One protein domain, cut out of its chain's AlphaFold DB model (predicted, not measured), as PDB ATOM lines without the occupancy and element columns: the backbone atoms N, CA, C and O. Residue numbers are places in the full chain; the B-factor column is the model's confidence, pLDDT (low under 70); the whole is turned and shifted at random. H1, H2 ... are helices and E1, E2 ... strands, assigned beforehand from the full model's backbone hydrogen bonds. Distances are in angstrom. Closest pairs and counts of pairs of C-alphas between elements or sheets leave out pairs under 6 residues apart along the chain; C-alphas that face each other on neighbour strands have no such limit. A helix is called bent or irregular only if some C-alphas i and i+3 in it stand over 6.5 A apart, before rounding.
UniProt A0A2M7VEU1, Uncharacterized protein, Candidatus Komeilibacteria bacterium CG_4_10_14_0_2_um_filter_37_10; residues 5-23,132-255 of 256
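Overview. This is residues 5 to 23 and 132 to 255 of the 256 residues of an uncharacterized protein of Candidatus Komeilibacteria bacterium CG_4_10_14_0_2_um_filter_37_10 (UniProt A0A2M7VEU1). A twisted sheet of three strands, E1, E2 and E3, has two long helices, H3 and H4, over one face, crossing each other at a steep tilt. H2 stands at one end of this two-layer body, and H1 lies beyond H3, on the side away from the sheet. The 143 printed residues hold four named helices and three named strands, in the order H1 E1 E2 H2 H3 H4 E3; the sheet runs E1 - E2 - E3, all antiparallel, and the class is mixed, helices and strands. The whole is compact, with a radius of gyration of the C-alphas of 16.7 A, yet elongated, spanning 49 by 30 by 26 A.

Arrangement. E1, residues 134 to 140, and E2, residues 150 to 160, form a hairpin; N 136 and O 156 are 2.9 A apart, within hydrogen-bond range. On the other side of E2 is the edge strand E3, residues 243 to 254, with N 251 and O 153 at 2.7 A; E3 bends by 56 degrees at residue 248. H4, residues 220 to 241, is over E3 at a height over the sheet of 7.3 A, slantwise to the strands at 36 degrees on the local plane; its closest C-alphas to E3 are Lys 227 and Phe 247, 6.1 A. H3, residues 185 to 212, is on the sheet at a height of 5.7 A, and its closest C-alphas to E1 are Gln 189 and Met 134, 7.2 A. H3 and H4 touch, opposite ways at a steep tilt of 53 degrees, closest at the C-alphas of Val 211 and Phe 226, 7.0 A. H2, residues 163 to 174, only grazes the sheet and only just touches H4, with 3 pairs of C-alphas within 8 A, the closest Phe 166 and Asp 241, 5.1 A. H1, residues 5 to 19, only just touches H3, with 3 such pairs, the closest Leu 8 and Tyr 198, 7.3 A. O i to N i+4 pairs within hydrogen-bond range are 9 of 11 in H1, 6 of 8 in H2, 21 of 24 in H3 and 15 of 18 in H4.

Along the chain. H1 begins at C-alpha 5, (68.286, 14.361, 38.105), and is 22.2 A long. E1 measures 19.8 A, E2 31.9 A and H2 13.3 A. H3, 35.1 A, has a kink of 67 degrees near residue 206; H4, 30.2 A, has one of 39 degrees near residue 234. H2 and H3 are irregular: C-alphas 169 and 172 are 7.8 A apart, and 206 and 209 are 7.9 A apart. E3, 32.4 A, ends at C-alpha 254, (102.165, 3.605, 36.022).

Size, cuts and confidence. The C-alphas farthest apart are those of Pro 147 and Thr 179, 50.1 A. Residues 24 to 131 are not printed, and C-alphas 23 and 132 are 25.9 A apart across the cut. Of the links printed whole, none is long. Mean pLDDT of the printed part is 77.0; residues 5 to 23, 143 to 150, 172 to 187 and 254 to 255 are under 70.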
ATOM      1  N   SER A   5      68.339  13.335  37.056       58.00
ATOM      2  CA  SER A   5      68.286  14.361  38.105       58.00
ATOM      3  C   SER A   5      68.135  13.784  39.518       58.00
ATOM      4  O   SER A   5      68.695  14.323  40.471       58.00
ATOM      5  N   ALA A   6      67.420  12.668  39.669       61.31
ATOM      6  CA  ALA A   6      67.256  12.001  40.950       61.31
ATOM      7  C   ALA A   6      68.537  11.262  41.368       61.31
ATOM      8  O   ALA A   6      68.873  11.300  42.547       61.31
ATOM      9  N   LYS A   7      69.299  10.664  40.440       68.69
ATOM     10  CA  LYS A   7      70.591  10.026  40.766       68.69
ATOM     11  C   LYS A   7      71.620  11.029  41.299       68.69
ATOM     12  O   LYS A   7      72.187  10.798  42.365       68.69
ATOM     13  N   LEU A   8      71.780  12.170  40.623       68.69
ATOM     14  CA  LEU A   8      72.672  13.247  41.072       68.69
ATOM     15  C   LEU A   8      72.273  13.765  42.462       68.69
ATOM     16  O   LEU A   8      73.118  13.948  43.334       68.69
ATOM     17  N   LYS A   9      70.967  13.933  42.703       67.56
ATOM     18  CA  LYS A   9      70.453  14.374  44.003       67.56
ATOM     19  C   LYS A   9      70.833  13.416  45.142       67.56
ATOM     20  O   LYS A   9      71.228  13.886  46.202       67.56
ATOM     21  N   HIS A  10      70.744  12.100  44.938       66.38
ATOM     22  CA  HIS A  10      71.103  11.117  45.972       66.38
ATOM     23  C   HIS A  10      72.612  11.096  46.264       66.38
ATOM     24  O   HIS A  10      72.989  11.057  47.432       66.38
ATOM     25  N   TYR A  11      73.462  11.194  45.232       67.19
ATOM     26  CA  TYR A  11      74.921  11.282  45.393       67.19
ATOM     27  C   TYR A  11      75.329  12.476  46.273       67.19
ATOM     28  O   TYR A  11      76.085  12.336  47.232       67.19
ATOM     29  N   LEU A  12      74.741  13.645  46.007       64.88
ATOM     30  CA  LEU A  12      75.046  14.875  46.742       64.88
ATOM     31  C   LEU A  12      74.534  14.846  48.193       64.88
ATOM     32  O   LEU A  12      75.191  15.380  49.086       64.88
ATOM     33  N   ILE A  13      73.397  14.187  48.457       64.62
ATOM     34  CA  ILE A  13      72.869  13.996  49.822       64.62
ATOM     35  C   ILE A  13      73.777  13.079  50.655       64.62
ATOM     36  O   ILE A  13      73.949  13.320  51.849       64.62
ATOM     37  N   PHE A  14      74.374  12.052  50.048       56.84
ATOM     38  CA  PHE A  14      75.274  11.138  50.750       56.84
ATOM     39  C   PHE A  14      76.553  11.850  51.226       56.84
ATOM     40  O   PHE A  14      76.885  11.787  52.408       56.84
ATOM     41  N   ASN A  15      77.196  12.639  50.355       53.19
ATOM     42  CA  ASN A  15      78.388  13.422  50.720       53.19
ATOM     43  C   ASN A  15      78.094  14.514  51.769       53.19
ATOM     44  O   ASN A  15      78.948  14.840  52.594       53.19
ATOM     45  N   LYS A  16      76.866  15.047  51.792       53.66
ATOM     46  CA  LYS A  16      76.402  16.037  52.778       53.66
ATOM     47  C   LYS A  16      76.375  15.500  54.215       53.66
ATOM     48  O   LYS A  16      76.662  16.251  55.146       53.66
ATOM     49  N   LEU A  17      76.023  14.228  54.408       46.75
ATOM     50  CA  LEU A  17      75.852  13.619  55.737       46.75
ATOM     51  C   LEU A  17      77.171  13.509  56.519       46.75
ATOM     52  O   LEU A  17      77.158  13.497  57.744       46.75
ATOM     53  N   ILE A  18      78.304  13.516  55.816       48.31
ATOM     54  CA  ILE A  18      79.644  13.400  56.402       48.31
ATOM     55  C   ILE A  18      80.164  14.758  56.918       48.31
ATOM     56  O   ILE A  18      81.010  14.795  57.807       48.31
ATOM     57  N   HIS A  19      79.645  15.886  56.420       42.19
ATOM     58  CA  HIS A  19      80.321  17.185  56.558       42.19
ATOM     59  C   HIS A  19      79.708  18.161  57.584       42.19
ATOM     60  O   HIS A  19      80.279  19.226  57.820       42.19
ATOM     61  N   ASN A  20      78.546  17.850  58.172       39.41
ATOM     62  CA  ASN A  20      77.643  18.873  58.725       39.41
ATOM     63  C   ASN A  20      77.537  18.945  60.265       39.41
ATOM     64  O   ASN A  20      76.490  19.329  60.781       39.41
ATOM     65  N   LEU A  21      78.584  18.585  61.017       39.97
ATOM     66  CA  LEU A  21      78.453  18.384  62.470       39.97
ATOM     67  C   LEU A  21      78.897  19.515  63.426       39.97
ATOM     68  O   LEU A  21      78.648  19.326  64.610       39.97
ATOM     69  N   GLN A  22      79.491  20.666  63.045       44.31
ATOM     70  CA  GLN A  22      80.108  21.521  64.102       44.31
ATOM     71  C   GLN A  22      80.063  23.070  64.086       44.31
ATOM     72  O   GLN A  22      80.304  23.635  65.149       44.31
ATOM     73  N   GLU A  23      79.758  23.827  63.025       50.19
ATOM     74  CA  GLU A  23      80.402  25.171  62.963       50.19
ATOM     75  C   GLU A  23      79.555  26.444  63.193       50.19
ATOM     76  O   GLU A  23      80.113  27.489  63.521       50.19
ATOM     77  N   GLY A 132      85.774  32.479  40.153       74.50
ATOM     78  CA  GLY A 132      86.461  32.511  38.872       74.50
ATOM     79  C   GLY A 132      86.717  31.105  38.317       74.50
ATOM     80  O   GLY A 132      86.031  30.126  38.618       74.50
ATOM     81  N   THR A 133      87.743  30.980  37.485       84.94
ATOM     82  CA  THR A 133      88.076  29.680  36.893       84.94
ATOM     83  C   THR A 133      88.649  28.736  37.953       84.94
ATOM     84  O   THR A 133      89.721  28.984  38.499       84.94
ATOM     85  N   MET A 134      87.965  27.622  38.209       86.31
ATOM     86  CA  MET A 134      88.415  26.570  39.125       86.31
ATOM     87  C   MET A 134      89.223  25.528  38.355       86.31
ATOM     88  O   MET A 134      88.830  25.137  37.256       86.31
ATOM     89  N   ARG A 135      90.343  25.056  38.909       88.12
ATOM     90  CA  ARG A 135      91.185  24.034  38.270       88.12
ATOM     91  C   ARG A 135      91.095  22.722  39.036       88.12
ATOM     92  O   ARG A 135      91.353  22.692  40.232       88.12
ATOM     93  N   TYR A 136      90.813  21.645  38.316       89.00
ATOM     94  CA  TYR A 136      90.701  20.305  38.872       89.00
ATOM     95  C   TYR A 136      91.644  19.331  38.170       89.00
ATOM     96  O   TYR A 136      92.085  19.557  37.036       89.00
ATOM     97  N   SER A 137      91.945  18.231  38.854       88.50
ATOM     98  CA  SER A 137      92.601  17.071  38.266       88.50
ATOM     99  C   SER A 137      91.745  15.847  38.528       88.50
ATOM    100  O   SER A 137      91.296  15.636  39.648       88.50
ATOM    101  N   HIS A 138      91.544  15.051  37.487       88.69
ATOM    102  CA  HIS A 138      90.829  13.791  37.570       88.69
ATOM    103  C   HIS A 138      91.737  12.666  37.122       88.69
ATOM    104  O   HIS A 138      92.590  12.861  36.246       88.69
ATOM    105  N   ALA A 139      91.550  11.494  37.708       87.50
ATOM    106  CA  ALA A 139      92.250  10.315  37.260       87.50
ATOM    107  C   ALA A 139      91.347   9.093  37.301       87.50
ATOM    108  O   ALA A 139      90.644   8.869  38.280       87.50
ATOM    109  N   PHE A 140      91.429   8.280  36.256       85.25
ATOM    110  CA  PHE A 140      90.619   7.083  36.128       85.25
ATOM    111  C   PHE A 140      91.367   5.969  35.418       85.25
ATOM    112  O   PHE A 140      92.379   6.184  34.744       85.25
ATOM    113  N   GLN A 141      90.861   4.757  35.584       83.81
ATOM    114  CA  GLN A 141      91.417   3.561  34.981       83.81
ATOM    115  C   GLN A 141      90.341   2.928  34.097       83.81
ATOM    116  O   GLN A 141      89.430   2.289  34.621       83.81
ATOM    117  N   PRO A 142      90.402   3.116  32.768       73.44
ATOM    118  CA  PRO A 142      89.432   2.498  31.881       73.44
ATOM    119  C   PRO A 142      89.568   0.975  31.921       73.44
ATOM    120  O   PRO A 142      90.678   0.438  31.940       73.44
ATOM    121  N   ILE A 143      88.434   0.276  31.895       67.94
ATOM    122  CA  ILE A 143      88.393  -1.187  31.831       67.94
ATOM    123  C   ILE A 143      88.896  -1.616  30.444       67.94
ATOM    124  O   ILE A 143      88.306  -1.257  29.425       67.94
ATOM    125  N   SER A 144      90.003  -2.358  30.406       63.84
ATOM    126  CA  SER A 144      90.660  -2.822  29.180       63.84
ATOM    127  C   SER A 144      91.157  -4.253  29.341       63.84
ATOM    128  O   SER A 144      91.605  -4.637  30.417       63.84
ATOM    129  N   GLU A 145      91.130  -5.016  28.249       60.72
ATOM    130  CA  GLU A 145      91.708  -6.365  28.157       60.72
ATOM    131  C   GLU A 145      93.249  -6.341  28.090       60.72
ATOM    132  O   GLU A 145      93.902  -7.378  28.178       60.72
ATOM    133  N   ASN A 146      93.859  -5.159  27.938       58.00
ATOM    134  CA  ASN A 146      95.309  -5.011  27.868       58.00
ATOM    135  C   ASN A 146      95.940  -4.999  29.279       58.00
ATOM    136  O   ASN A 146      95.681  -4.065  30.038       58.00
ATOM    137  N   PRO A 147      96.840  -5.943  29.618       53.72
ATOM    138  CA  PRO A 147      97.429  -6.061  30.956       53.72
ATOM    139  C   PRO A 147      98.366  -4.902  31.341       53.72
ATOM    140  O   PRO A 147      98.730  -4.771  32.505       53.72
ATOM    141  N   LYS A 148      98.745  -4.020  30.403       57.44
ATOM    142  CA  LYS A 148      99.531  -2.800  30.682       57.44
ATOM    143  C   LYS A 148      98.639  -1.629  31.114       57.44
ATOM    144  O   LYS A 148      98.817  -0.515  30.617       57.44
ATOM    145  N   LEU A 149      97.656  -1.882  31.980       57.78
ATOM    146  CA  LEU A 149      96.709  -0.871  32.449       57.78
ATOM    147  C   LEU A 149      97.465   0.322  33.054       57.78
ATOM    148  O   LEU A 149      98.236   0.185  33.999       57.78
ATOM    149  N   ARG A 150      97.257   1.498  32.460       69.50
ATOM    150  CA  ARG A 150      97.803   2.783  32.907       69.50
ATOM    151  C   ARG A 150      96.645   3.629  33.409       69.50
ATOM    152  O   ARG A 150      95.600   3.688  32.758       69.50
ATOM    153  N   LYS A 151      96.828   4.292  34.546       84.12
ATOM    154  CA  LYS A 151      95.846   5.238  35.077       84.12
ATOM    155  C   LYS A 151      95.946   6.531  34.267       84.12
ATOM    156  O   LYS A 151      97.018   7.123  34.165       84.12
ATOM    157  N   TYR A 152      94.850   6.945  33.642       86.19
ATOM    158  CA  TYR A 152      94.783   8.204  32.909       86.19
ATOM    159  C   TYR A 152      94.578   9.320  33.918       86.19
ATOM    160  O   TYR A 152      93.591   9.301  34.646       86.19
ATOM    161  N   ARG A 153      95.480  10.300  33.952       90.06
ATOM    162  CA  ARG A 153      95.305  11.533  34.726       90.06
ATOM    163  C   ARG A 153      95.212  12.712  33.780       90.06
ATOM    164  O   ARG A 153      96.025  12.841  32.873       90.06
ATOM    165  N   TYR A 154      94.270  13.608  34.007       89.94
ATOM    166  CA  TYR A 154      94.175  14.858  33.264       89.94
ATOM    167  C   TYR A 154      93.786  16.004  34.188       89.94
ATOM    168  O   TYR A 154      93.372  15.807  35.334       89.94
ATOM    169  N   SER A 155      93.969  17.222  33.691       91.38
ATOM    170  CA  SER A 155      93.512  18.428  34.373       91.38
ATOM    171  C   SER A 155      92.602  19.237  33.470       91.38
ATOM    172  O   SER A 155      92.743  19.233  32.243       91.38
ATOM    173  N   PHE A 156      91.677  19.944  34.098       92.12
ATOM    174  CA  PHE A 156      90.729  20.799  33.412       92.12
ATOM    175  C   PHE A 156      90.373  22.001  34.271       92.12
ATOM    176  O   PHE A 156      90.606  22.033  35.481       92.12
ATOM    177  N   SER A 157      89.831  23.002  33.605       92.19
ATOM    178  CA  SER A 157      89.374  24.240  34.199       92.19
ATOM    179  C   SER A 157      87.870  24.361  34.006       92.19
ATOM    180  O   SER A 157      87.375  24.094  32.916       92.19
ATOM    181  N   VAL A 158      87.154  24.757  35.052       90.81
ATOM    182  CA  VAL A 158      85.705  24.968  35.047       90.81
ATOM    183  C   VAL A 158      85.438  26.442  35.296       90.81
ATOM    184  O   VAL A 158      85.933  27.003  36.273       90.81
ATOM    185  N   ALA A 159      84.643  27.056  34.429       89.88
ATOM    186  CA  ALA A 159      84.190  28.431  34.569       89.88
ATOM    187  C   ALA A 159      82.660  28.483  34.524       89.88
ATOM    188  O   ALA A 159      82.039  27.917  33.622       89.88
ATOM    189  N   ILE A 160      82.051  29.183  35.483       88.31
ATOM    190  CA  ILE A 160      80.615  29.478  35.472       88.31
ATOM    191  C   ILE A 160      80.413  30.732  34.611       88.31
ATOM    192  O   ILE A 160      80.635  31.856  35.057       88.31
ATOM    193  N   THR A 161      80.034  30.539  33.350       89.69
ATOM    194  CA  THR A 161      79.884  31.614  32.357       89.69
ATOM    195  C   THR A 161      78.506  32.269  32.395       89.69
ATOM    196  O   THR A 161      78.395  33.462  32.117       89.69
ATOM    197  N   ASN A 162      77.466  31.530  32.800       90.06
ATOM    198  CA  ASN A 162      76.137  32.070  33.083       90.06
ATOM    199  C   ASN A 162      75.688  31.677  34.503       90.06
ATOM    200  O   ASN A 162      75.022  30.653  34.687       90.06
ATOM    201  N   PRO A 163      76.040  32.496  35.512       85.00
ATOM    202  CA  PRO A 163      75.731  32.214  36.908       85.00
ATOM    203  C   PRO A 163      74.241  32.043  37.187       85.00
ATOM    204  O   PRO A 163      73.862  31.129  37.906       85.00
ATOM    205  N   ILE A 164      73.384  32.872  36.589       88.44
ATOM    206  CA  ILE A 164      71.935  32.821  36.823       88.44
ATOM    207  C   ILE A 164      71.375  31.449  36.432       88.44
ATOM    208  O   ILE A 164      70.644  30.835  37.207       88.44
ATOM    209  N   VAL A 165      71.735  30.948  35.246       89.62
ATOM    210  CA  VAL A 165      71.280  29.632  34.771       89.62
ATOM    211  C   VAL A 165      71.821  28.516  35.661       89.62
ATOM    212  O   VAL A 165      71.057  27.640  36.071       89.62
ATOM    213  N   PHE A 166      73.111  28.579  35.997       87.31
ATOM    214  CA  PHE A 166      73.763  27.589  36.847       87.31
ATOM    215  C   PHE A 166      73.096  27.501  38.221       87.31
ATOM    216  O   PHE A 166      72.599  26.439  38.608       87.31
ATOM    217  N   TYR A 167      73.031  28.622  38.943       82.06
ATOM    218  CA  TYR A 167      72.473  28.633  40.285       82.06
ATOM    219  C   TYR A 167      70.989  28.306  40.257       82.06
ATOM    220  O   TYR A 167      70.600  27.441  41.014       82.06
ATOM    221  N   ASN A 168      70.171  28.799  39.322       83.94
ATOM    222  CA  ASN A 168      68.754  28.399  39.264       83.94
ATOM    223  C   ASN A 168      68.541  26.890  39.083       83.94
ATOM    224  O   ASN A 168      67.597  26.326  39.640       83.94
ATOM    225  N   LYS A 169      69.407  26.223  38.312       83.88
ATOM    226  CA  LYS A 169      69.319  24.773  38.110       83.88
ATOM    227  C   LYS A 169      69.697  24.001  39.373       83.88
ATOM    228  O   LYS A 169      69.058  22.994  39.690       83.88
ATOM    229  N   TYR A 170      70.734  24.455  40.068       77.50
ATOM    230  CA  TYR A 170      71.322  23.731  41.189       77.50
ATOM    231  C   TYR A 170      70.898  24.273  42.567       77.50
ATOM    232  O   TYR A 170      71.126  23.596  43.555       77.50
ATOM    233  N   ASP A 171      70.184  25.395  42.659       70.31
ATOM    234  CA  ASP A 171      69.828  26.136  43.885       70.31
ATOM    235  C   ASP A 171      69.209  25.256  44.978       70.31
ATOM    236  O   ASP A 171      69.647  25.295  46.118       70.31
ATOM    237  N   LYS A 172      68.296  24.341  44.632       61.41
ATOM    238  CA  LYS A 172      67.671  23.415  45.605       61.41
ATOM    239  C   LYS A 172      68.632  22.385  46.214       61.41
ATOM    240  O   LYS A 172      68.295  21.728  47.197       61.41
ATOM    241  N   ILE A 173      69.786  22.177  45.593       58.53
ATOM    242  CA  ILE A 173      70.893  21.383  46.135       58.53
ATOM    243  C   ILE A 173      71.765  22.277  47.035       58.53
ATOM    244  O   ILE A 173      72.313  21.798  48.029       58.53
ATOM    245  N   ILE A 174      71.839  23.572  46.721       57.50
ATOM    246  CA  ILE A 174      72.696  24.568  47.369       57.50
ATOM    247  C   ILE A 174      72.077  25.117  48.665       57.50
ATOM    248  O   ILE A 174      72.796  25.279  49.650       57.50
ATOM    249  N   ASP A 175      70.747  25.242  48.725       48.91
ATOM    250  CA  ASP A 175      69.950  25.733  49.870       48.91
ATOM    251  C   ASP A 175      70.199  24.968  51.186       48.91
ATOM    252  O   ASP A 175      69.820  25.401  52.270       48.91
ATOM    253  N   SER A 176      70.854  23.805  51.123       42.12
ATOM    254  CA  SER A 176      71.146  22.997  52.306       42.12
ATOM    255  C   SER A 176      72.588  23.074  52.819       42.12
ATOM    256  O   SER A 176      72.919  22.378  53.782       42.12
ATOM    257  N   CYS A 177      73.415  23.918  52.193       39.75
ATOM    258  CA  CYS A 177      74.831  24.101  52.519       39.75
ATOM    259  C   CYS A 177      75.181  25.485  53.087       39.75
ATOM    260  O   CYS A 177      76.279  25.635  53.622       39.75
ATOM    261  N   THR A 178      74.311  26.493  52.991       43.56
ATOM    262  CA  THR A 178      74.746  27.877  53.230       43.56
ATOM    263  C   THR A 178      73.632  28.778  53.751       43.56
ATOM    264  O   THR A 178      72.990  29.482  52.989       43.56
ATOM    265  N   THR A 179      73.491  28.857  55.072       43.62
ATOM    266  CA  THR A 179      73.109  30.128  55.726       43.62
ATOM    267  C   THR A 179      74.337  31.031  55.934       43.62
ATOM    268  O   THR A 179      74.239  32.099  56.520       43.62
ATOM    269  N   GLN A 180      75.519  30.601  55.473       48.88
ATOM    270  CA  GLN A 180      76.782  31.336  55.550       48.88
ATOM    271  C   GLN A 180      77.645  31.017  54.320       48.88
ATOM    272  O   GLN A 180      78.572  30.210  54.380       48.88
ATOM    273  N   ALA A 181      77.353  31.657  53.187       44.91
ATOM    274  CA  ALA A 181      78.175  31.585  51.970       44.91
ATOM    275  C   ALA A 181      79.587  32.207  52.131       44.91
ATOM    276  O   ALA A 181      80.382  32.208  51.199       44.91
ATOM    277  N   VAL A 182      79.912  32.703  53.326       43.97
ATOM    278  CA  VAL A 182      81.149  33.423  53.665       43.97
ATOM    279  C   VAL A 182      82.293  32.478  54.035       43.97
ATOM    280  O   VAL A 182      83.454  32.845  53.912       43.97
ATOM    281  N   LEU A 183      82.002  31.247  54.472       46.81
ATOM    282  CA  LEU A 183      83.022  30.397  55.100       46.81
ATOM    283  C   LEU A 183      83.603  29.288  54.225       46.81
ATOM    284  O   LEU A 183      84.420  28.527  54.728       46.81
ATOM    285  N   ASN A 184      83.207  29.116  52.962       56.97
ATOM    286  CA  ASN A 184      83.671  27.939  52.226       56.97
ATOM    287  C   ASN A 184      83.640  28.088  50.696       56.97
ATOM    288  O   ASN A 184      82.899  27.377  50.012       56.97
ATOM    289  N   GLU A 185      84.541  28.906  50.144       61.88
ATOM    290  CA  GLU A 185      84.998  28.727  48.752       61.88
ATOM    291  C   GLU A 185      85.283  27.237  48.469       61.88
ATOM    292  O   GLU A 185      84.864  26.693  47.450       61.88
ATOM    293  N   SER A 186      85.870  26.527  49.439       64.94
ATOM    294  CA  SER A 186      86.111  25.083  49.386       64.94
ATOM    295  C   SER A 186      84.841  24.232  49.238       64.94
ATOM    296  O   SER A 186      84.864  23.264  48.485       64.94
ATOM    297  N   LYS A 187      83.714  24.570  49.889       67.31
ATOM    298  CA  LYS A 187      82.450  23.811  49.726       67.31
ATOM    299  C   LYS A 187      81.816  24.081  48.374       67.31
ATOM    300  O   LYS A 187      81.252  23.169  47.777       67.31
ATOM    301  N   GLN A 188      81.912  25.312  47.885       71.12
ATOM    302  CA  GLN A 188      81.414  25.649  46.561       71.12
ATOM    303  C   GLN A 188      82.239  24.962  45.463       71.12
ATOM    304  O   GLN A 188      81.664  24.359  44.558       71.12
ATOM    305  N   GLN A 189      83.570  24.967  45.580       76.81
ATOM    306  CA  GLN A 189      84.451  24.187  44.707       76.81
ATOM    307  C   GLN A 189      84.139  22.696  44.792       76.81
ATOM    308  O   GLN A 189      83.964  22.055  43.762       76.81
ATOM    309  N   ALA A 190      83.992  22.143  45.999       76.00
ATOM    310  CA  ALA A 190      83.633  20.741  46.188       76.00
ATOM    311  C   ALA A 190      82.273  20.402  45.558       76.00
ATOM    312  O   ALA A 190      82.104  19.338  44.973       76.00
ATOM    313  N   MET A 191      81.299  21.310  45.623       78.38
ATOM    314  CA  MET A 191      79.999  21.133  44.978       78.38
ATOM    315  C   MET A 191      80.127  21.117  43.451       78.38
ATOM    316  O   MET A 191      79.602  20.208  42.807       78.38
ATOM    317  N   VAL A 192      80.813  22.108  42.874       83.56
ATOM    318  CA  VAL A 192      81.059  22.164  41.427       83.56
ATOM    319  C   VAL A 192      81.813  20.911  40.987       83.56
ATOM    320  O   VAL A 192      81.407  20.275  40.015       83.56
ATOM    321  N   TRP A 193      82.843  20.509  41.736       85.75
ATOM    322  CA  TRP A 193      83.571  19.263  41.526       85.75
ATOM    323  C   TRP A 193      82.637  18.057  41.525       85.75
ATOM    324  O   TRP A 193      82.625  17.344  40.536       85.75
ATOM    325  N   ASN A 194      81.797  17.866  42.545       83.44
ATOM    326  CA  ASN A 194      80.903  16.705  42.633       83.44
ATOM    327  C   ASN A 194      79.940  16.601  41.437       83.44
ATOM    328  O   ASN A 194      79.625  15.501  40.982       83.44
ATOM    329  N   ILE A 195      79.456  17.737  40.919       85.75
ATOM    330  CA  ILE A 195      78.613  17.750  39.714       85.75
ATOM    331  C   ILE A 195      79.438  17.335  38.496       85.75
ATOM    332  O   ILE A 195      78.985  16.509  37.705       85.75
ATOM    333  N   VAL A 196      80.635  17.898  38.331       88.75
ATOM    334  CA  VAL A 196      81.513  17.568  37.202       88.75
ATOM    335  C   VAL A 196      81.965  16.113  37.260       88.75
ATOM    336  O   VAL A 196      81.812  15.403  36.271       88.75
ATOM    337  N   GLU A 197      82.430  15.655  38.415       88.62
ATOM    338  CA  GLU A 197      82.868  14.290  38.704       88.62
ATOM    339  C   GLU A 197      81.795  13.261  38.335       88.62
ATOM    340  O   GLU A 197      82.097  12.301  37.631       88.62
ATOM    341  N   TYR A 198      80.524  13.500  38.690       87.81
ATOM    342  CA  TYR A 198      79.416  12.635  38.268       87.81
ATOM    343  C   TYR A 198      79.375  12.440  36.740       87.81
ATOM    344  O   TYR A 198      79.227  11.319  36.251       87.81
ATOM    345  N   TYR A 199      79.526  13.516  35.964       89.25
ATOM    346  CA  TYR A 199      79.508  13.421  34.501       89.25
ATOM    347  C   TYR A 199      80.823  12.910  33.909       89.25
ATOM    348  O   TYR A 199      80.802  12.364  32.803       89.25
ATOM    349  N   LEU A 200      81.946  13.041  34.620       89.25
ATOM    350  CA  LEU A 200      83.190  12.361  34.257       89.25
ATOM    351  C   LEU A 200      83.044  10.846  34.424       89.25
ATOM    352  O   LEU A 200      83.427  10.119  33.515       89.25
ATOM    353  N   TYR A 201      82.376  10.366  35.477       87.19
ATOM    354  CA  TYR A 201      82.039   8.943  35.590       87.19
ATOM    355  C   TYR A 201      81.138   8.465  34.441       87.19
ATOM    356  O   TYR A 201      81.415   7.427  33.840       87.19
ATOM    357  N   GLU A 202      80.108   9.234  34.058       88.81
ATOM    358  CA  GLU A 202      79.293   8.886  32.877       88.81
ATOM    359  C   GLU A 202      80.124   8.896  31.574       88.81
ATOM    360  O   GLU A 202      79.872   8.100  30.666       88.81
ATOM    361  N   PHE A 203      81.106   9.795  31.452       89.50
ATOM    362  CA  PHE A 203      82.028   9.816  30.314       89.50
ATOM    363  C   PHE A 203      82.883   8.546  30.269       89.50
ATOM    364  O   PHE A 203      83.025   7.948  29.203       89.50
ATOM    365  N   GLU A 204      83.432   8.120  31.404       85.94
ATOM    366  CA  GLU A 204      84.274   6.925  31.503       85.94
ATOM    367  C   GLU A 204      83.519   5.655  31.134       85.94
ATOM    368  O   GLU A 204      84.017   4.852  30.345       85.94
ATOM    369  N   GLU A 205      82.298   5.507  31.649       85.06
ATOM    370  CA  GLU A 205      81.428   4.377  31.324       85.06
ATOM    371  C   GLU A 205      81.157   4.308  29.814       85.06
ATOM    372  O   GLU A 205      81.159   3.230  29.215       85.06
ATOM    373  N   LYS A 206      80.971   5.467  29.173       87.94
ATOM    374  CA  LYS A 206      80.590   5.555  27.762       87.94
ATOM    375  C   LYS A 206      81.762   5.459  26.783       87.94
ATOM    376  O   LYS A 206      81.624   4.815  25.747       87.94
ATOM    377  N   PHE A 207      82.881   6.118  27.076       87.88
ATOM    378  CA  PHE A 207      84.012   6.290  26.152       87.88
ATOM    379  C   PHE A 207      85.288   5.584  26.615       87.88
ATOM    380  O   PHE A 207      86.319   5.699  25.952       87.88
ATOM    381  N   GLY A 208      85.253   4.834  27.722       83.56
ATOM    382  CA  GLY A 208      86.434   4.173  28.280       83.56
ATOM    383  C   GLY A 208      87.207   3.338  27.253       83.56
ATOM    384  O   GLY A 208      88.432   3.426  27.197       83.56
ATOM    385  N   LYS A 209      86.506   2.611  26.371       83.62
ATOM    386  CA  LYS A 209      87.126   1.810  25.297       83.62
ATOM    387  C   LYS A 209      87.850   2.658  24.247       83.62
ATOM    388  O   LYS A 209      88.929   2.274  23.803       83.62
ATOM    389  N   ASP A 210      87.292   3.809  23.884       86.75
ATOM    390  CA  ASP A 210      87.899   4.726  22.913       86.75
ATOM    391  C   ASP A 210      89.130   5.412  23.515       86.75
ATOM    392  O   ASP A 210      90.160   5.555  22.857       86.75
ATOM    393  N   VAL A 211      89.062   5.777  24.802       86.44
ATOM    394  CA  VAL A 211      90.187   6.405  25.511       86.44
ATOM    395  C   VAL A 211      91.379   5.456  25.628       86.44
ATOM    396  O   VAL A 211      92.514   5.902  25.492       86.44
ATOM    397  N   VAL A 212      91.157   4.151  25.810       83.06
ATOM    398  CA  VAL A 212      92.238   3.145  25.890       83.06
ATOM    399  C   VAL A 212      93.128   3.139  24.644       83.06
ATOM    400  O   VAL A 212      94.315   2.824  24.746       83.06
ATOM    401  N   GLN A 213      92.595   3.525  23.483       83.44
ATOM    402  CA  GLN A 213      93.359   3.605  22.236       83.44
ATOM    403  C   GLN A 213      94.354   4.784  22.221       83.44
ATOM    404  O   GLN A 213      95.246   4.835  21.375       83.44
ATOM    405  N   LEU A 214      94.260   5.718  23.176       86.38
ATOM    406  CA  LEU A 214      95.090   6.922  23.280       86.38
ATOM    407  C   LEU A 214      96.319   6.680  24.173       86.38
ATOM    408  O   LEU A 214      96.521   7.308  25.210       86.38
ATOM    409  N   TYR A 215      97.182   5.759  23.747       83.94
ATOM    410  CA  TYR A 215      98.276   5.219  24.564       83.94
ATOM    411  C   TYR A 215      99.553   6.079  24.633       83.94
ATOM    412  O   TYR A 215     100.466   5.752  25.403       83.94
ATOM    413  N   ASN A 216      99.673   7.138  23.823       85.06
ATOM    414  CA  ASN A 216     100.854   8.006  23.786       85.06
ATOM    415  C   ASN A 216     100.514   9.452  24.205       85.06
ATOM    416  O   ASN A 216     100.134  10.258  23.352       85.06
ATOM    417  N   PRO A 217     100.738   9.835  25.478       85.19
ATOM    418  CA  PRO A 217     100.455  11.186  25.961       85.19
ATOM    419  C   PRO A 217     101.410  12.246  25.385       85.19
ATOM    420  O   PRO A 217     101.124  13.435  25.475       85.19
ATOM    421  N   LYS A 218     102.531  11.870  24.753       88.31
ATOM    422  CA  LYS A 218     103.411  12.830  24.061       88.31
ATOM    423  C   LYS A 218     102.942  13.141  22.634       88.31
ATOM    424  O   LYS A 218     103.439  14.082  22.021       88.31
ATOM    425  N   SER A 219     101.996  12.369  22.092       92.12
ATOM    426  CA  SER A 219     101.443  12.610  20.757       92.12
ATOM    427  C   SER A 219     100.444  13.763  20.788       92.12
ATOM    428  O   SER A 219      99.369  13.653  21.378       92.12
ATOM    429  N   LEU A 220     100.757  14.852  20.079       92.44
ATOM    430  CA  LEU A 220      99.845  15.991  19.921       92.44
ATOM    431  C   LEU A 220      98.513  15.591  19.272       92.44
ATOM    432  O   LEU A 220      97.476  16.173  19.584       92.44
ATOM    433  N   VAL A 221      98.528  14.591  18.383       93.62
ATOM    434  CA  VAL A 221      97.314  14.077  17.734       93.62
ATOM    435  C   VAL A 221      96.408  13.411  18.767       93.62
ATOM    436  O   VAL A 221      95.224  13.735  18.831       93.62
ATOM    437  N   MET A 222      96.966  12.554  19.628       90.62
ATOM    438  CA  MET A 222      96.191  11.874  20.672       90.62
ATOM    439  C   MET A 222      95.710  12.843  21.755       90.62
ATOM    440  O   MET A 222      94.574  12.725  22.202       90.62
ATOM    441  N   GLN A 223      96.514  13.848  22.124       91.69
ATOM    442  CA  GLN A 223      96.078  14.923  23.029       91.69
ATOM    443  C   GLN A 223      94.864  15.672  22.469       91.69
ATOM    444  O   GLN A 223      93.866  15.853  23.166       91.69
ATOM    445  N   LYS A 224      94.901  16.045  21.182       92.31
ATOM    446  CA  LYS A 224      93.766  16.695  20.509       92.31
ATOM    447  C   LYS A 224      92.539  15.786  20.425       92.31
ATOM    448  O   LYS A 224      91.426  16.272  20.607       92.31
ATOM    449  N   GLN A 225      92.721  14.490  20.168       91.81
ATOM    450  CA  GLN A 225      91.625  13.516  20.136       91.81
ATOM    451  C   GLN A 225      90.965  13.359  21.509       91.81
ATOM    452  O   GLN A 225      89.744  13.478  21.599       91.81
ATOM    453  N   PHE A 226      91.760  13.177  22.570       89.94
ATOM    454  CA  PHE A 226      91.264  13.093  23.946       89.94
ATOM    455  C   PHE A 226      90.490  14.356  24.329       89.94
ATOM    456  O   PHE A 226      89.335  14.283  24.749       89.94
ATOM    457  N   LYS A 227      91.104  15.524  24.099       91.50
ATOM    458  CA  LYS A 227      90.492  16.829  24.352       91.50
ATOM    459  C   LYS A 227      89.155  16.969  23.628       91.50
ATOM    460  O   LYS A 227      88.163  17.313  24.257       91.50
ATOM    461  N   LYS A 228      89.103  16.643  22.334       91.12
ATOM    462  CA  LYS A 228      87.876  16.732  21.533       91.12
ATOM    463  C   LYS A 228      86.777  15.803  22.048       91.12
ATOM    464  O   LYS A 228      85.636  16.249  22.145       91.12
ATOM    465  N   LEU A 229      87.096  14.545  22.363       89.50
ATOM    466  CA  LEU A 229      86.142  13.572  22.912       89.50
ATOM    467  C   LEU A 229      85.494  14.104  24.192       89.50
ATOM    468  O   LEU A 229      84.268  14.161  24.304       89.50
ATOM    469  N   LEU A 230      86.336  14.542  25.122       87.94
ATOM    470  CA  LEU A 230      85.912  14.954  26.446       87.94
ATOM    471  C   LEU A 230      85.194  16.311  26.422       87.94
ATOM    472  O   LEU A 230      84.088  16.409  26.946       87.94
ATOM    473  N   GLU A 231      85.734  17.320  25.728       88.94
ATOM    474  CA  GLU A 231      85.089  18.635  25.570       88.94
ATOM    475  C   GLU A 231      83.744  18.535  24.866       88.94
ATOM    476  O   GLU A 231      82.783  19.155  25.310       88.94
ATOM    477  N   THR A 232      83.642  17.741  23.797       89.75
ATOM    478  CA  THR A 232      82.377  17.603  23.061       89.75
ATOM    479  C   THR A 232      81.303  16.963  23.936       89.75
ATOM    480  O   THR A 232      80.151  17.393  23.903       89.75
ATOM    481  N   TYR A 233      81.657  15.947  24.728       90.44
ATOM    482  CA  TYR A 233      80.702  15.293  25.619       90.44
ATOM    483  C   TYR A 233      80.306  16.190  26.794       90.44
ATOM    484  O   TYR A 233      79.123  16.457  27.003       90.44
ATOM    485  N   ILE A 234      81.302  16.683  27.531       89.38
ATOM    486  CA  ILE A 234      81.115  17.445  28.764       89.38
ATOM    487  C   ILE A 234      80.485  18.809  28.464       89.38
ATOM    488  O   ILE A 234      79.459  19.143  29.053       89.38
ATOM    489  N   ASN A 235      80.997  19.584  27.501       88.69
ATOM    490  CA  ASN A 235      80.419  20.903  27.211       88.69
ATOM    491  C   ASN A 235      79.023  20.810  26.591       88.69
ATOM    492  O   ASN A 235      78.225  21.722  26.791       88.69
ATOM    493  N   LYS A 236      78.657  19.712  25.916       88.69
ATOM    494  CA  LYS A 236      77.261  19.499  25.494       88.69
ATOM    495  C   LYS A 236      76.300  19.435  26.689       88.69
ATOM    496  O   LYS A 236      75.164  19.874  26.565       88.69
ATOM    497  N   ILE A 237      76.751  18.900  27.821       87.19
ATOM    498  CA  ILE A 237      75.962  18.804  29.056       87.19
ATOM    499  C   ILE A 237      75.980  20.139  29.808       87.19
ATOM    500  O   ILE A 237      74.942  20.613  30.256       87.19
ATOM    501  N   PHE A 238      77.155  20.756  29.935       89.19
ATOM    502  CA  PHE A 238      77.354  21.914  30.807       89.19
ATOM    503  C   PHE A 238      77.046  23.272  30.167       89.19
ATOM    504  O   PHE A 238      76.718  24.217  30.882       89.19
ATOM    505  N   SER A 239      77.074  23.385  28.835       86.31
ATOM    506  CA  SER A 239      76.746  24.642  28.142       86.31
ATOM    507  C   SER A 239      75.307  25.096  28.398       86.31
ATOM    508  O   SER A 239      75.071  26.288  28.588       86.31
ATOM    509  N   THR A 240      74.357  24.160  28.494       87.19
ATOM    510  CA  THR A 240      72.963  24.465  28.865       87.19
ATOM    511  C   THR A 240      72.816  24.889  30.323       87.19
ATOM    512  O   THR A 240      71.798  25.463  30.696       87.19
ATOM    513  N   ASP A 241      73.834  24.620  31.138       89.00
ATOM    514  CA  ASP A 241      73.856  24.879  32.575       89.00
ATOM    515  C   ASP A 241      74.647  26.141  32.919       89.00
ATOM    516  O   ASP A 241      74.856  26.432  34.092       89.00
ATOM    517  N   GLY A 242      75.111  26.889  31.912       88.75
ATOM    518  CA  GLY A 242      75.916  28.086  32.131       88.75
ATOM    519  C   GLY A 242      77.337  27.797  32.604       88.75
ATOM    520  O   GLY A 242      77.933  28.640  33.275       88.75
ATOM    521  N   VAL A 243      77.877  26.618  32.284       90.12
ATOM    522  CA  VAL A 243      79.224  26.189  32.670       90.12
ATOM    523  C   VAL A 243      80.039  25.854  31.427       90.12
ATOM    524  O   VAL A 243      79.549  25.280  30.455       90.12
ATOM    525  N   THR A 244      81.317  26.215  31.454       90.50
ATOM    526  CA  THR A 244      82.292  25.865  30.422       90.50
ATOM    527  C   THR A 244      83.444  25.110  31.056       90.50
ATOM    528  O   THR A 244      83.977  25.528  32.085       90.50
ATOM    529  N   ILE A 245      83.822  23.995  30.434       90.81
ATOM    530  CA  ILE A 245      84.926  23.152  30.875       90.81
ATOM    531  C   ILE A 245      85.984  23.107  29.777       90.81
ATOM    532  O   ILE A 245      85.714  22.690  28.648       90.81
ATOM    533  N   THR A 246      87.191  23.539  30.129       90.25
ATOM    534  CA  THR A 246      88.347  23.611  29.233       90.25
ATOM    535  C   THR A 246      89.387  22.597  29.668       90.25
ATOM    536  O   THR A 246      89.869  22.639  30.803       90.25
ATOM    537  N   PHE A 247      89.775  21.709  28.758       88.38
ATOM    538  CA  PHE A 247      90.755  20.670  29.055       88.38
ATOM    539  C   PHE A 247      92.166  21.095  28.661       88.38
ATOM    540  O   PHE A 247      92.398  21.733  27.623       88.38
ATOM    541  N   HIS A 248      93.104  20.704  29.523       87.00
ATOM    542  CA  HIS A 248      94.537  20.866  29.311       87.00
ATOM    543  C   HIS A 248      95.067  19.608  28.610       87.00
ATOM    544  O   HIS A 248      94.585  19.261  27.535       87.00
ATOM    545  N   ASN A 249      96.011  18.896  29.224       86.94
ATOM    546  CA  ASN A 249      96.585  17.664  28.683       86.94
ATOM    547  C   ASN A 249      96.279  16.467  29.594       86.94
ATOM    548  O   ASN A 249      96.106  16.632  30.808       86.94
ATOM    549  N   PHE A 250      96.275  15.266  29.011       88.06
ATOM    550  CA  PHE A 250      96.280  14.010  29.764       88.06
ATOM    551  C   PHE A 250      97.692  13.433  29.892       88.06
ATOM    552  O   PHE A 250      98.577  13.708  29.080       88.06
ATOM    553  N   ASN A 251      97.899  12.605  30.905       88.44
ATOM    554  CA  ASN A 251      99.108  11.835  31.129       88.44
ATOM    555  C   ASN A 251      98.745  10.411  31.572       88.44
ATOM    556  O   ASN A 251      97.611  10.143  31.975       88.44
ATOM    557  N   LEU A 252      99.713   9.502  31.483       83.25
ATOM    558  CA  LEU A 252      99.562   8.110  31.891       83.25
ATOM    559  C   LEU A 252     100.421   7.844  33.125       83.25
ATOM    560  O   LEU A 252     101.638   8.013  33.078       83.25
ATOM    561  N   GLU A 253      99.794   7.404  34.207       80.12
ATOM    562  CA  GLU A 253     100.470   6.968  35.425       80.12
ATOM    563  C   GLU A 253     100.672   5.452  35.390       80.12
ATOM    564  O   GLU A 253      99.784   4.692  34.986       80.12
ATOM    565  N   MET A 254     101.864   5.018  35.800       64.75
ATOM    566  CA  MET A 254     102.165   3.605  36.022       64.75
ATOM    567  C   MET A 254     101.455   3.160  37.303       64.75
ATOM    568  O   MET A 254     101.495   3.880  38.301       64.75
ATOM    569  N   LEU A 255     100.811   1.993  37.275       61.09
ATOM    570  CA  LEU A 255     100.340   1.344  38.496       61.09
ATOM    571  C   LEU A 255     101.585   0.897  39.277       61.09
ATOM    572  O   LEU A 255     102.423   0.189  38.717       61.09
TER     573      LEU A 255